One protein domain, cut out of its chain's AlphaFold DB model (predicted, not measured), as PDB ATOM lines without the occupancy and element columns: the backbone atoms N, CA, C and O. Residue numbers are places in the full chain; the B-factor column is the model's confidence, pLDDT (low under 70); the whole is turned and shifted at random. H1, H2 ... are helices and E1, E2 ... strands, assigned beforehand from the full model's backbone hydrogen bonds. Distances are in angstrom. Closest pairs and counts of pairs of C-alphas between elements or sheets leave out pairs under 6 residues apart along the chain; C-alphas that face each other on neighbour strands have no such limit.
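This is residues 2 to 61 of the 72 residues of the protein "Phosphoribulokinase domain protein" of Paeniclostridium sordellii (strain ATCC 9714 / DSM 2141 / JCM 3814 / LMG 15708 / NCIMB 10717 / 211) (UniProt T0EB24). A small antiparallel sheet of three strands has a helical hairpin at one face: H2 lies over E2 and E3, and H3 runs back beside H2. A short helix, H1, sits well off the sheet at the far end of the long axis, joined to E1 by residues 7 to 10. The printed part has 60 residues, with three named helices and three named strands in the order H1 E1 H2 H3 E2 E3; the class is mixed, helices and strands, and the sheet order is E1 E2 E3. The whole is only just compact, close to loose, with a radius of gyration of the C-alphas of 12.3 A, and elongated, with spans of 36 by 23 by 14 A.

H1 is residues 2 to 6 and begins at C-alpha 2, (-25.869, 0.063, 23.409). E1 is residues 11 to 17, 19.3 A long from first to last C-alpha. H2 is residues 18 to 27, 14.3 A long, and begins at C-alpha 18, (-42.494, 26.434, 35.185). H3 is residues 31 to 38, 11.1 A long. E2 is residues 44 to 50, 19.9 A long. E3 is residues 53 to 56, 10.6 A long, and ends at C-alpha 56, (-35.406, 18.161, 33.274).

E2 is the inner strand, and E1 and E3 are edge strands. E1 and E2 are antiparallel at 155 degrees between their directions, with N 14 and O 47 2.8 A apart and N 49 and O 12 2.9 A apart, both within hydrogen-bond range. E2 and E3 form a hairpin, antiparallel at 154 degrees, with N 48 and O 55 within hydrogen-bond range at 2.8 A. H2 is on the sheet at a height over the sheet of 9.5 A, in two layers, a helix on one face of a sheet. It lies over E2 and E3 and runs along the strands, at 18 degrees to E2 on the local plane. The closest C-alphas of H2 and E2 are those of Arg 18 and Val 45, 5.9 A apart. H2 and H3 form a helical hairpin: they touch, the closest C-alphas being those of Ile 22 and Ala 34, 4.5 A apart, at a shallow tilt of 5 degrees, opposite ways. H3 only grazes the sheet, with its residues 33 to 37. H1 is not on the sheet and is apart from H2, H3, E2 and E3. In H1 and H2 each O i to N i+4 pair is within hydrogen-bond range; in H3 3 of 4 are.

The two C-alphas farthest apart are those of Lys 6 and Glu 41, 37.2 A. The printed part has no cut, and its links between named elements are tight. The mean pLDDT of the printed part is 96.6, and no printed residue is under 70.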
ATOM      1  N   GLN A   2     -26.618   0.149  24.679       94.81
ATOM      2  CA  GLN A   2     -25.869   0.063  23.409       94.81
ATOM      3  C   GLN A   2     -26.735   0.306  22.154       94.81
ATOM      4  O   GLN A   2     -26.374   1.115  21.308       94.81
ATOM      5  N   GLU A   3     -27.918  -0.308  22.068       95.56
ATOM      6  CA  GLU A   3     -28.828  -0.114  20.924       95.56
ATOM      7  C   GLU A   3     -29.354   1.326  20.786       95.56
ATOM      8  O   GLU A   3     -29.455   1.853  19.681       95.56
ATOM      9  N   ILE A   4     -29.619   2.009  21.902       96.00
ATOM     10  CA  ILE A   4     -30.080   3.410  21.917       96.00
ATOM     11  C   ILE A   4     -28.961   4.349  21.448       96.00
ATOM     12  O   ILE A   4     -29.211   5.300  20.709       96.00
ATOM     13  N   ILE A   5     -27.721   4.073  21.852       96.81
ATOM     14  CA  ILE A   5     -26.536   4.842  21.448       96.81
ATOM     15  C   ILE A   5     -26.288   4.677  19.948       96.81
ATOM     16  O   ILE A   5     -26.157   5.667  19.232       96.81
ATOM     17  N   LYS A   6     -26.321   3.438  19.444       96.44
ATOM     18  CA  LYS A   6     -26.163   3.143  18.009       96.44
ATOM     19  C   LYS A   6     -27.262   3.756  17.144       96.44
ATOM     20  O   LYS A   6     -27.008   4.073  15.988       96.44
ATOM     21  N   SER A   7     -28.455   3.943  17.707       97.00
ATOM     22  CA  SER A   7     -29.591   4.549  17.006       97.00
ATOM     23  C   SER A   7     -29.415   6.051  16.736       97.00
ATOM     24  O   SER A   7     -30.226   6.603  16.003       97.00
ATOM     25  N   ASN A   8     -28.383   6.704  17.299       97.56
ATOM     26  CA  ASN A   8     -28.057   8.119  17.078       97.56
ATOM     27  C   ASN A   8     -29.285   9.045  17.159       97.56
ATOM     28  O   ASN A   8     -29.597   9.783  16.228       97.56
ATOM     29  N   ILE A   9     -30.013   8.954  18.268       98.00
ATOM     30  CA  ILE A   9     -31.229   9.734  18.492       98.00
ATOM     31  C   ILE A   9     -30.820  11.147  18.904       98.00
ATOM     32  O   ILE A   9     -30.033  11.304  19.841       98.00
ATOM     33  N   ASP A  10     -31.373  12.156  18.237       98.06
ATOM     34  CA  ASP A  10     -31.163  13.556  18.600       98.06
ATOM     35  C   ASP A  10     -31.760  13.871  19.978       98.06
ATOM     36  O   ASP A  10     -32.817  13.363  20.368       98.06
ATOM     37  N   ILE A  11     -31.064  14.723  20.726       98.31
ATOM     38  CA  ILE A  11     -31.501  15.202  22.033       98.31
ATOM     39  C   ILE A  11     -31.949  16.655  21.879       98.31
ATOM     40  O   ILE A  11     -31.149  17.589  21.817       98.31
ATOM     41  N   GLU A  12     -33.261  16.854  21.842       97.94
ATOM     42  CA  GLU A  12     -33.874  18.163  21.650       97.94
ATOM     43  C   GLU A  12     -33.922  18.933  22.973       97.94
ATOM     44  O   GLU A  12     -34.453  18.445  23.976       97.94
ATOM     45  N   LYS A  13     -33.404  20.164  22.975       97.81
ATOM     46  CA  LYS A  13     -33.549  21.094  24.099       97.81
ATOM     47  C   LYS A  13     -34.828  21.909  23.942       97.81
ATOM     48  O   LYS A  13     -34.986  22.636  22.966       97.81
ATOM     49  N   ILE A  14     -35.672  21.878  24.962       97.38
ATOM     50  CA  ILE A  14     -36.891  22.676  25.068       97.38
ATOM     51  C   ILE A  14     -36.702  23.649  26.232       97.38
ATOM     52  O   ILE A  14     -36.408  23.236  27.354       97.38
ATOM     53  N   VAL A  15     -36.841  24.946  25.970       96.81
ATOM     54  CA  VAL A  15     -36.833  25.984  27.010       96.81
ATOM     55  C   VAL A  15     -38.254  26.492  27.165       96.81
ATOM     56  O   VAL A  15     -38.877  26.896  26.188       96.81
ATOM     57  N   THR A  16     -38.768  26.437  28.384       97.19
ATOM     58  CA  THR A  16     -40.146  26.808  28.707       97.19
ATOM     59  C   THR A  16     -40.220  27.433  30.103       97.19
ATOM     60  O   THR A  16     -39.185  27.616  30.744       97.19
ATOM     61  N   ASN A  17     -41.413  27.803  30.561       97.81
ATOM     62  CA  ASN A  17     -41.657  28.291  31.919       97.81
ATOM     63  C   ASN A  17     -42.049  27.137  32.866       97.81
ATOM     64  O   ASN A  17     -42.239  25.988  32.451       97.81
ATOM     65  N   ARG A  18     -42.180  27.434  34.161       97.44
ATOM     66  CA  ARG A  18     -42.494  26.434  35.185       97.44
ATOM     67  C   ARG A  18     -43.877  25.822  35.003       97.44
ATOM     68  O   ARG A  18     -44.024  24.616  35.185       97.44
ATOM     69  N   GLU A  19     -44.875  26.625  34.652       97.94
ATOM     70  CA  GLU A  19     -46.252  26.159  34.474       97.94
ATOM     71  C   GLU A  19     -46.356  25.142  33.331       97.94
ATOM     72  O   GLU A  19     -46.896  24.047  33.508       97.94
ATOM     73  N   ASP A  20     -45.773  25.459  32.181       98.19
ATOM     74  CA  ASP A  20     -45.776  24.592  31.007       98.19
ATOM     75  C   ASP A  20     -44.896  23.355  31.224       98.19
ATOM     76  O   ASP A  20     -45.281  22.249  30.844       98.19
ATOM     77  N   GLY A  21     -43.770  23.484  31.935       97.81
ATOM     78  CA  GLY A  21     -42.975  22.332  32.368       97.81
ATOM     79  C   GLY A  21     -43.764  21.361  33.261       97.81
ATOM     80  O   GLY A  21     -43.673  20.142  33.091       97.81
ATOM     81  N   ILE A  22     -44.580  21.885  34.185       98.19
ATOM     82  CA  ILE A  22     -45.478  21.086  35.035       98.19
ATOM     83  C   ILE A  22     -46.539  20.376  34.188       98.19
ATOM     84  O   ILE A  22     -46.791  19.188  34.418       98.19
ATOM     85  N   LYS A  23     -47.143  21.062  33.207       98.31
ATOM     86  CA  LYS A  23     -48.119  20.461  32.280       98.31
ATOM     87  C   LYS A  23     -47.493  19.316  31.492       98.31
ATOM     88  O   LYS A  23     -48.009  18.205  31.556       98.31
ATOM     89  N   ILE A  24     -46.328  19.543  30.879       97.25
ATOM     90  CA  ILE A  24     -45.590  18.527  30.116       97.25
ATOM     91  C   ILE A  24     -45.350  17.274  30.964       97.25
ATOM     92  O   ILE A  24     -45.644  16.161  30.525       97.25
ATOM     93  N   PHE A  25     -44.850  17.417  32.195       97.81
ATOM     94  CA  PHE A  25     -44.642  16.254  33.058       97.81
ATOM     95  C   PHE A  25     -45.947  15.588  33.487       97.81
ATOM     96  O   PHE A  25     -45.995  14.363  33.557       97.81
ATOM     97  N   THR A  26     -47.005  16.353  33.741       97.62
ATOM     98  CA  THR A  26     -48.310  15.801  34.125       97.62
ATOM     99  C   THR A  26     -48.930  14.986  32.988       97.62
ATOM    100  O   THR A  26     -49.362  13.862  33.224       97.62
ATOM    101  N   GLU A  27     -48.895  15.495  31.753       96.88
ATOM    102  CA  GLU A  27     -49.383  14.808  30.546       96.88
ATOM    103  C   GLU A  27     -48.598  13.523  30.240       96.88
ATOM    104  O   GLU A  27     -49.150  12.559  29.714       96.88
ATOM    105  N   ASN A  28     -47.324  13.471  30.639       95.62
ATOM    106  CA  ASN A  28     -46.478  12.279  30.534       95.62
ATOM    107  C   ASN A  28     -46.579  11.343  31.763       95.62
ATOM    108  O   ASN A  28     -45.768  10.427  31.898       95.62
ATOM    109  N   ASN A  29     -47.545  11.549  32.673       97.06
ATOM    110  CA  ASN A  29     -47.719  10.802  33.934       97.06
ATOM    111  C   ASN A  29     -46.505  10.862  34.890       97.06
ATOM    112  O   ASN A  29     -46.297   9.993  35.737       97.06
ATOM    113  N   MET A  30     -45.683  11.907  34.787       97.12
ATOM    114  CA  MET A  30     -44.467  12.123  35.580       97.12
ATOM    115  C   MET A  30     -44.741  13.028  36.791       97.12
ATOM    116  O   MET A  30     -44.040  14.016  37.023       97.12
ATOM    117  N   HIS A  31     -45.761  12.690  37.585       97.62
ATOM    118  CA  HIS A  31     -46.289  13.550  38.655       97.62
ATOM    119  C   HIS A  31     -45.242  13.975  39.696       97.62
ATOM    120  O   HIS A  31     -45.252  15.122  40.132       97.62
ATOM    121  N   ALA A  32     -44.289  13.104  40.046       97.88
ATOM    122  CA  ALA A  32     -43.211  13.457  40.974       97.88
ATOM    123  C   ALA A  32     -42.313  14.585  40.431       97.88
ATOM    124  O   ALA A  32     -41.937  15.488  41.170       97.88
ATOM    125  N   LYS A  33     -42.000  14.578  39.126       96.81
ATOM    126  CA  LYS A  33     -41.204  15.645  38.497       96.81
ATOM    127  C   LYS A  33     -42.008  16.936  38.358       96.81
ATOM    128  O   LYS A  33     -41.452  18.012  38.554       96.81
ATOM    129  N   ALA A  34     -43.305  16.825  38.070       97.69
ATOM    130  CA  ALA A  34     -44.218  17.963  38.076       97.69
ATOM    131  C   ALA A  34     -44.269  18.631  39.464       97.69
ATOM    132  O   ALA A  34     -44.186  19.851  39.562       97.69
ATOM    133  N   GLU A  35     -44.327  17.840  40.539       97.75
ATOM    134  CA  GLU A  35     -44.321  18.359  41.909       97.75
ATOM    135  C   GLU A  35     -42.997  19.046  42.260       97.75
ATOM    136  O   GLU A  35     -43.003  20.164  42.766       97.75
ATOM    137  N   LEU A  36     -41.857  18.443  41.900       96.75
ATOM    138  CA  LEU A  36     -40.542  19.057  42.117       96.75
ATOM    139  C   LEU A  36     -40.404  20.422  41.427       96.75
ATOM    140  O   LEU A  36     -39.819  21.339  42.005       96.75
ATOM    141  N   LEU A  37     -40.968  20.588  40.224       96.44
ATOM    142  CA  LEU A  37     -40.916  21.870  39.515       96.44
ATOM    143  C   LEU A  37     -41.634  22.999  40.262       96.44
ATOM    144  O   LEU A  37     -41.218  24.146  40.109       96.44
ATOM    145  N   ARG A  38     -42.645  22.720  41.101       95.50
ATOM    146  CA  ARG A  38     -43.348  23.760  41.883       95.50
ATOM    147  C   ARG A  38     -42.417  24.515  42.829       95.50
ATOM    148  O   ARG A  38     -42.625  25.702  43.057       95.50
ATOM    149  N   TYR A  39     -41.384  23.842  43.332       95.62
ATOM    150  CA  TYR A  39     -40.421  24.395  44.286       95.62
ATOM    151  C   TYR A  39     -39.183  25.001  43.614       95.62
ATOM    152  O   TYR A  39     -38.288  25.483  44.306       95.62
ATOM    153  N   LYS A  40     -39.098  24.986  42.276       93.31
ATOM    154  CA  LYS A  40     -37.988  25.620  41.560       93.31
ATOM    155  C   LYS A  40     -38.034  27.138  41.768       93.31
ATOM    156  O   LYS A  40     -39.076  27.756  41.553       93.31
ATOM    157  N   GLU A  41     -36.891  27.709  42.151       94.12
ATOM    158  CA  GLU A  41     -36.717  29.142  42.434       94.12
ATOM    159  C   GLU A  41     -37.017  30.015  41.206       94.12
ATOM    160  O   GLU A  41     -37.833  30.931  41.273       94.12
ATOM    161  N   TYR A  42     -36.391  29.694  40.072       93.81
ATOM    162  CA  TYR A  42     -36.540  30.448  38.824       93.81
ATOM    163  C   TYR A  42     -37.608  29.842  37.910       93.81
ATOM    164  O   TYR A  42     -37.753  28.618  37.840       93.81
ATOM    165  N   ASP A  43     -38.293  30.698  37.156       95.81
ATOM    166  CA  ASP A  43     -39.385  30.292  36.267       95.81
ATOM    167  C   ASP A  43     -38.908  29.554  35.004       95.81
ATOM    168  O   ASP A  43     -39.652  28.771  34.426       95.81
ATOM    169  N   ASP A  44     -37.650  29.730  34.591       95.88
ATOM    170  CA  ASP A  44     -37.105  29.054  33.413       95.88
ATOM    171  C   ASP A  44     -36.968  27.539  33.635       95.88
ATOM    172  O   ASP A  44     -36.397  27.076  34.618       95.88
ATOM    173  N   VAL A  45     -37.439  26.720  32.702       97.19
ATOM    174  CA  VAL A  45     -37.289  25.265  32.753       97.19
ATOM    175  C   VAL A  45     -36.655  24.781  31.459       97.19
ATOM    176  O   VAL A  45     -37.154  25.012  30.361       97.19
ATOM    177  N   LYS A  46     -35.530  24.075  31.601       97.62
ATOM    178  CA  LYS A  46     -34.849  23.380  30.505       97.62
ATOM    179  C   LYS A  46     -35.242  21.912  30.529       97.62
ATOM    180  O   LYS A  46     -34.913  21.199  31.478       97.62
ATOM    181  N   LEU A  47     -35.940  21.468  29.500       97.69
ATOM    182  CA  LEU A  47     -36.254  20.066  29.282       97.69
ATOM    183  C   LEU A  47     -35.418  19.538  28.122       97.69
ATOM    184  O   LEU A  47     -35.087  20.266  27.188       97.69
ATOM    185  N   TYR A  48     -35.085  18.261  28.196       98.25
ATOM    186  CA  TYR A  48     -34.392  17.529  27.156       98.25
ATOM    187  C   TYR A  48     -35.235  16.330  26.760       98.25
ATOM    188  O   TYR A  48     -35.639  15.544  27.621       98.25
ATOM    189  N   LYS A  49     -35.505  16.211  25.462       97.75
ATOM    190  CA  LYS A  49     -36.264  15.113  24.876       97.75
ATOM    191  C   LYS A  49     -35.326  14.231  24.058       97.75
ATOM    192  O   LYS A  49     -34.625  14.720  23.185       97.75
ATOM    193  N   CYS A  50     -35.319  12.938  24.353       97.38
ATOM    194  CA  CYS A  50     -34.574  11.907  23.640       97.38
ATOM    195  C   CYS A  50     -35.571  10.827  23.207       97.38
ATOM    196  O   CYS A  50     -35.995   9.994  24.016       97.38
ATOM    197  N   GLY A  51     -35.998  10.870  21.944       94.62
ATOM    198  CA  GLY A  51     -37.087  10.029  21.445       94.62
ATOM    199  C   GLY A  51     -38.383  10.262  22.232       94.62
ATOM    200  O   GLY A  51     -38.872  11.387  22.321       94.62
ATOM    201  N   ASN A  52     -38.920   9.205  22.844       93.56
ATOM    202  CA  ASN A  52     -40.152   9.270  23.644       93.56
ATOM    203  C   ASN A  52     -39.908   9.620  25.120       93.56
ATOM    204  O   ASN A  52     -40.842   9.596  25.918       93.56
ATOM    205  N   HIS A  53     -38.662   9.898  25.511       94.94
ATOM    206  CA  HIS A  53     -38.326  10.237  26.887       94.94
ATOM    207  C   HIS A  53     -38.064  11.731  27.028       94.94
ATOM    208  O   HIS A  53     -37.293  12.296  26.257       94.94
ATOM    209  N   ILE A  54     -38.657  12.360  28.041       97.00
ATOM    210  CA  ILE A  54     -38.434  13.768  28.374       97.00
ATOM    211  C   ILE A  54     -37.989  13.906  29.829       97.00
ATOM    212  O   ILE A  54     -38.504  13.236  30.727       97.00
ATOM    213  N   ASN A  55     -37.005  14.766  30.079       97.44
ATOM    214  CA  ASN A  55     -36.508  15.008  31.425       97.44
ATOM    215  C   ASN A  55     -36.027  16.447  31.630       97.44
ATOM    216  O   ASN A  55     -35.627  17.118  30.685       97.44
ATOM    217  N   HIS A  56     -36.021  16.899  32.882       96.44
ATOM    218  CA  HIS A  56     -35.406  18.161  33.274       96.44
ATOM    219  C   HIS A  56     -33.919  17.946  33.575       96.44
ATOM    220  O   HIS A  56     -33.560  17.018  34.300       96.44
ATOM    221  N   PHE A  57     -33.065  18.824  33.047       96.06
ATOM    222  CA  PHE A  57     -31.658  18.916  33.425       96.06
ATOM    223  C   PHE A  57     -31.208  20.379  33.361       96.06
ATOM    224  O   PHE A  57     -31.522  21.093  32.411       96.06
ATOM    225  N   TYR A  58     -30.497  20.843  34.389       91.00
ATOM    226  CA  TYR A  58     -30.107  22.253  34.508       91.00
ATOM    227  C   TYR A  58     -28.939  22.630  33.579       91.00
ATOM    228  O   TYR A  58     -28.843  23.785  33.139       91.00
ATOM    229  N   GLY A  59     -28.060  21.660  33.301       94.00
ATOM    230  CA  GLY A  59     -26.864  21.803  32.474       94.00
ATOM    231  C   GLY A  59     -27.124  21.607  30.981       94.00
ATOM    232  O   GLY A  59     -28.263  21.646  30.520       94.00
ATOM    233  N   TYR A  60     -26.045  21.407  30.223       95.38
ATOM    234  CA  TYR A  60     -26.102  21.083  28.798       95.38
ATOM    235  C   TYR A  60     -26.087  19.569  28.591       95.38
ATOM    236  O   TYR A  60     -25.340  18.862  29.263       95.38
ATOM    237  N   MET A  61     -26.892  19.090  27.645       96.31
ATOM    238  CA  MET A  61     -26.855  17.706  27.176       96.31
ATOM    239  C   MET A  61     -26.068  17.594  25.873       96.31
ATOM    240  O   MET A  61     -25.905  18.576  25.145       96.31
TER     241      MET A  61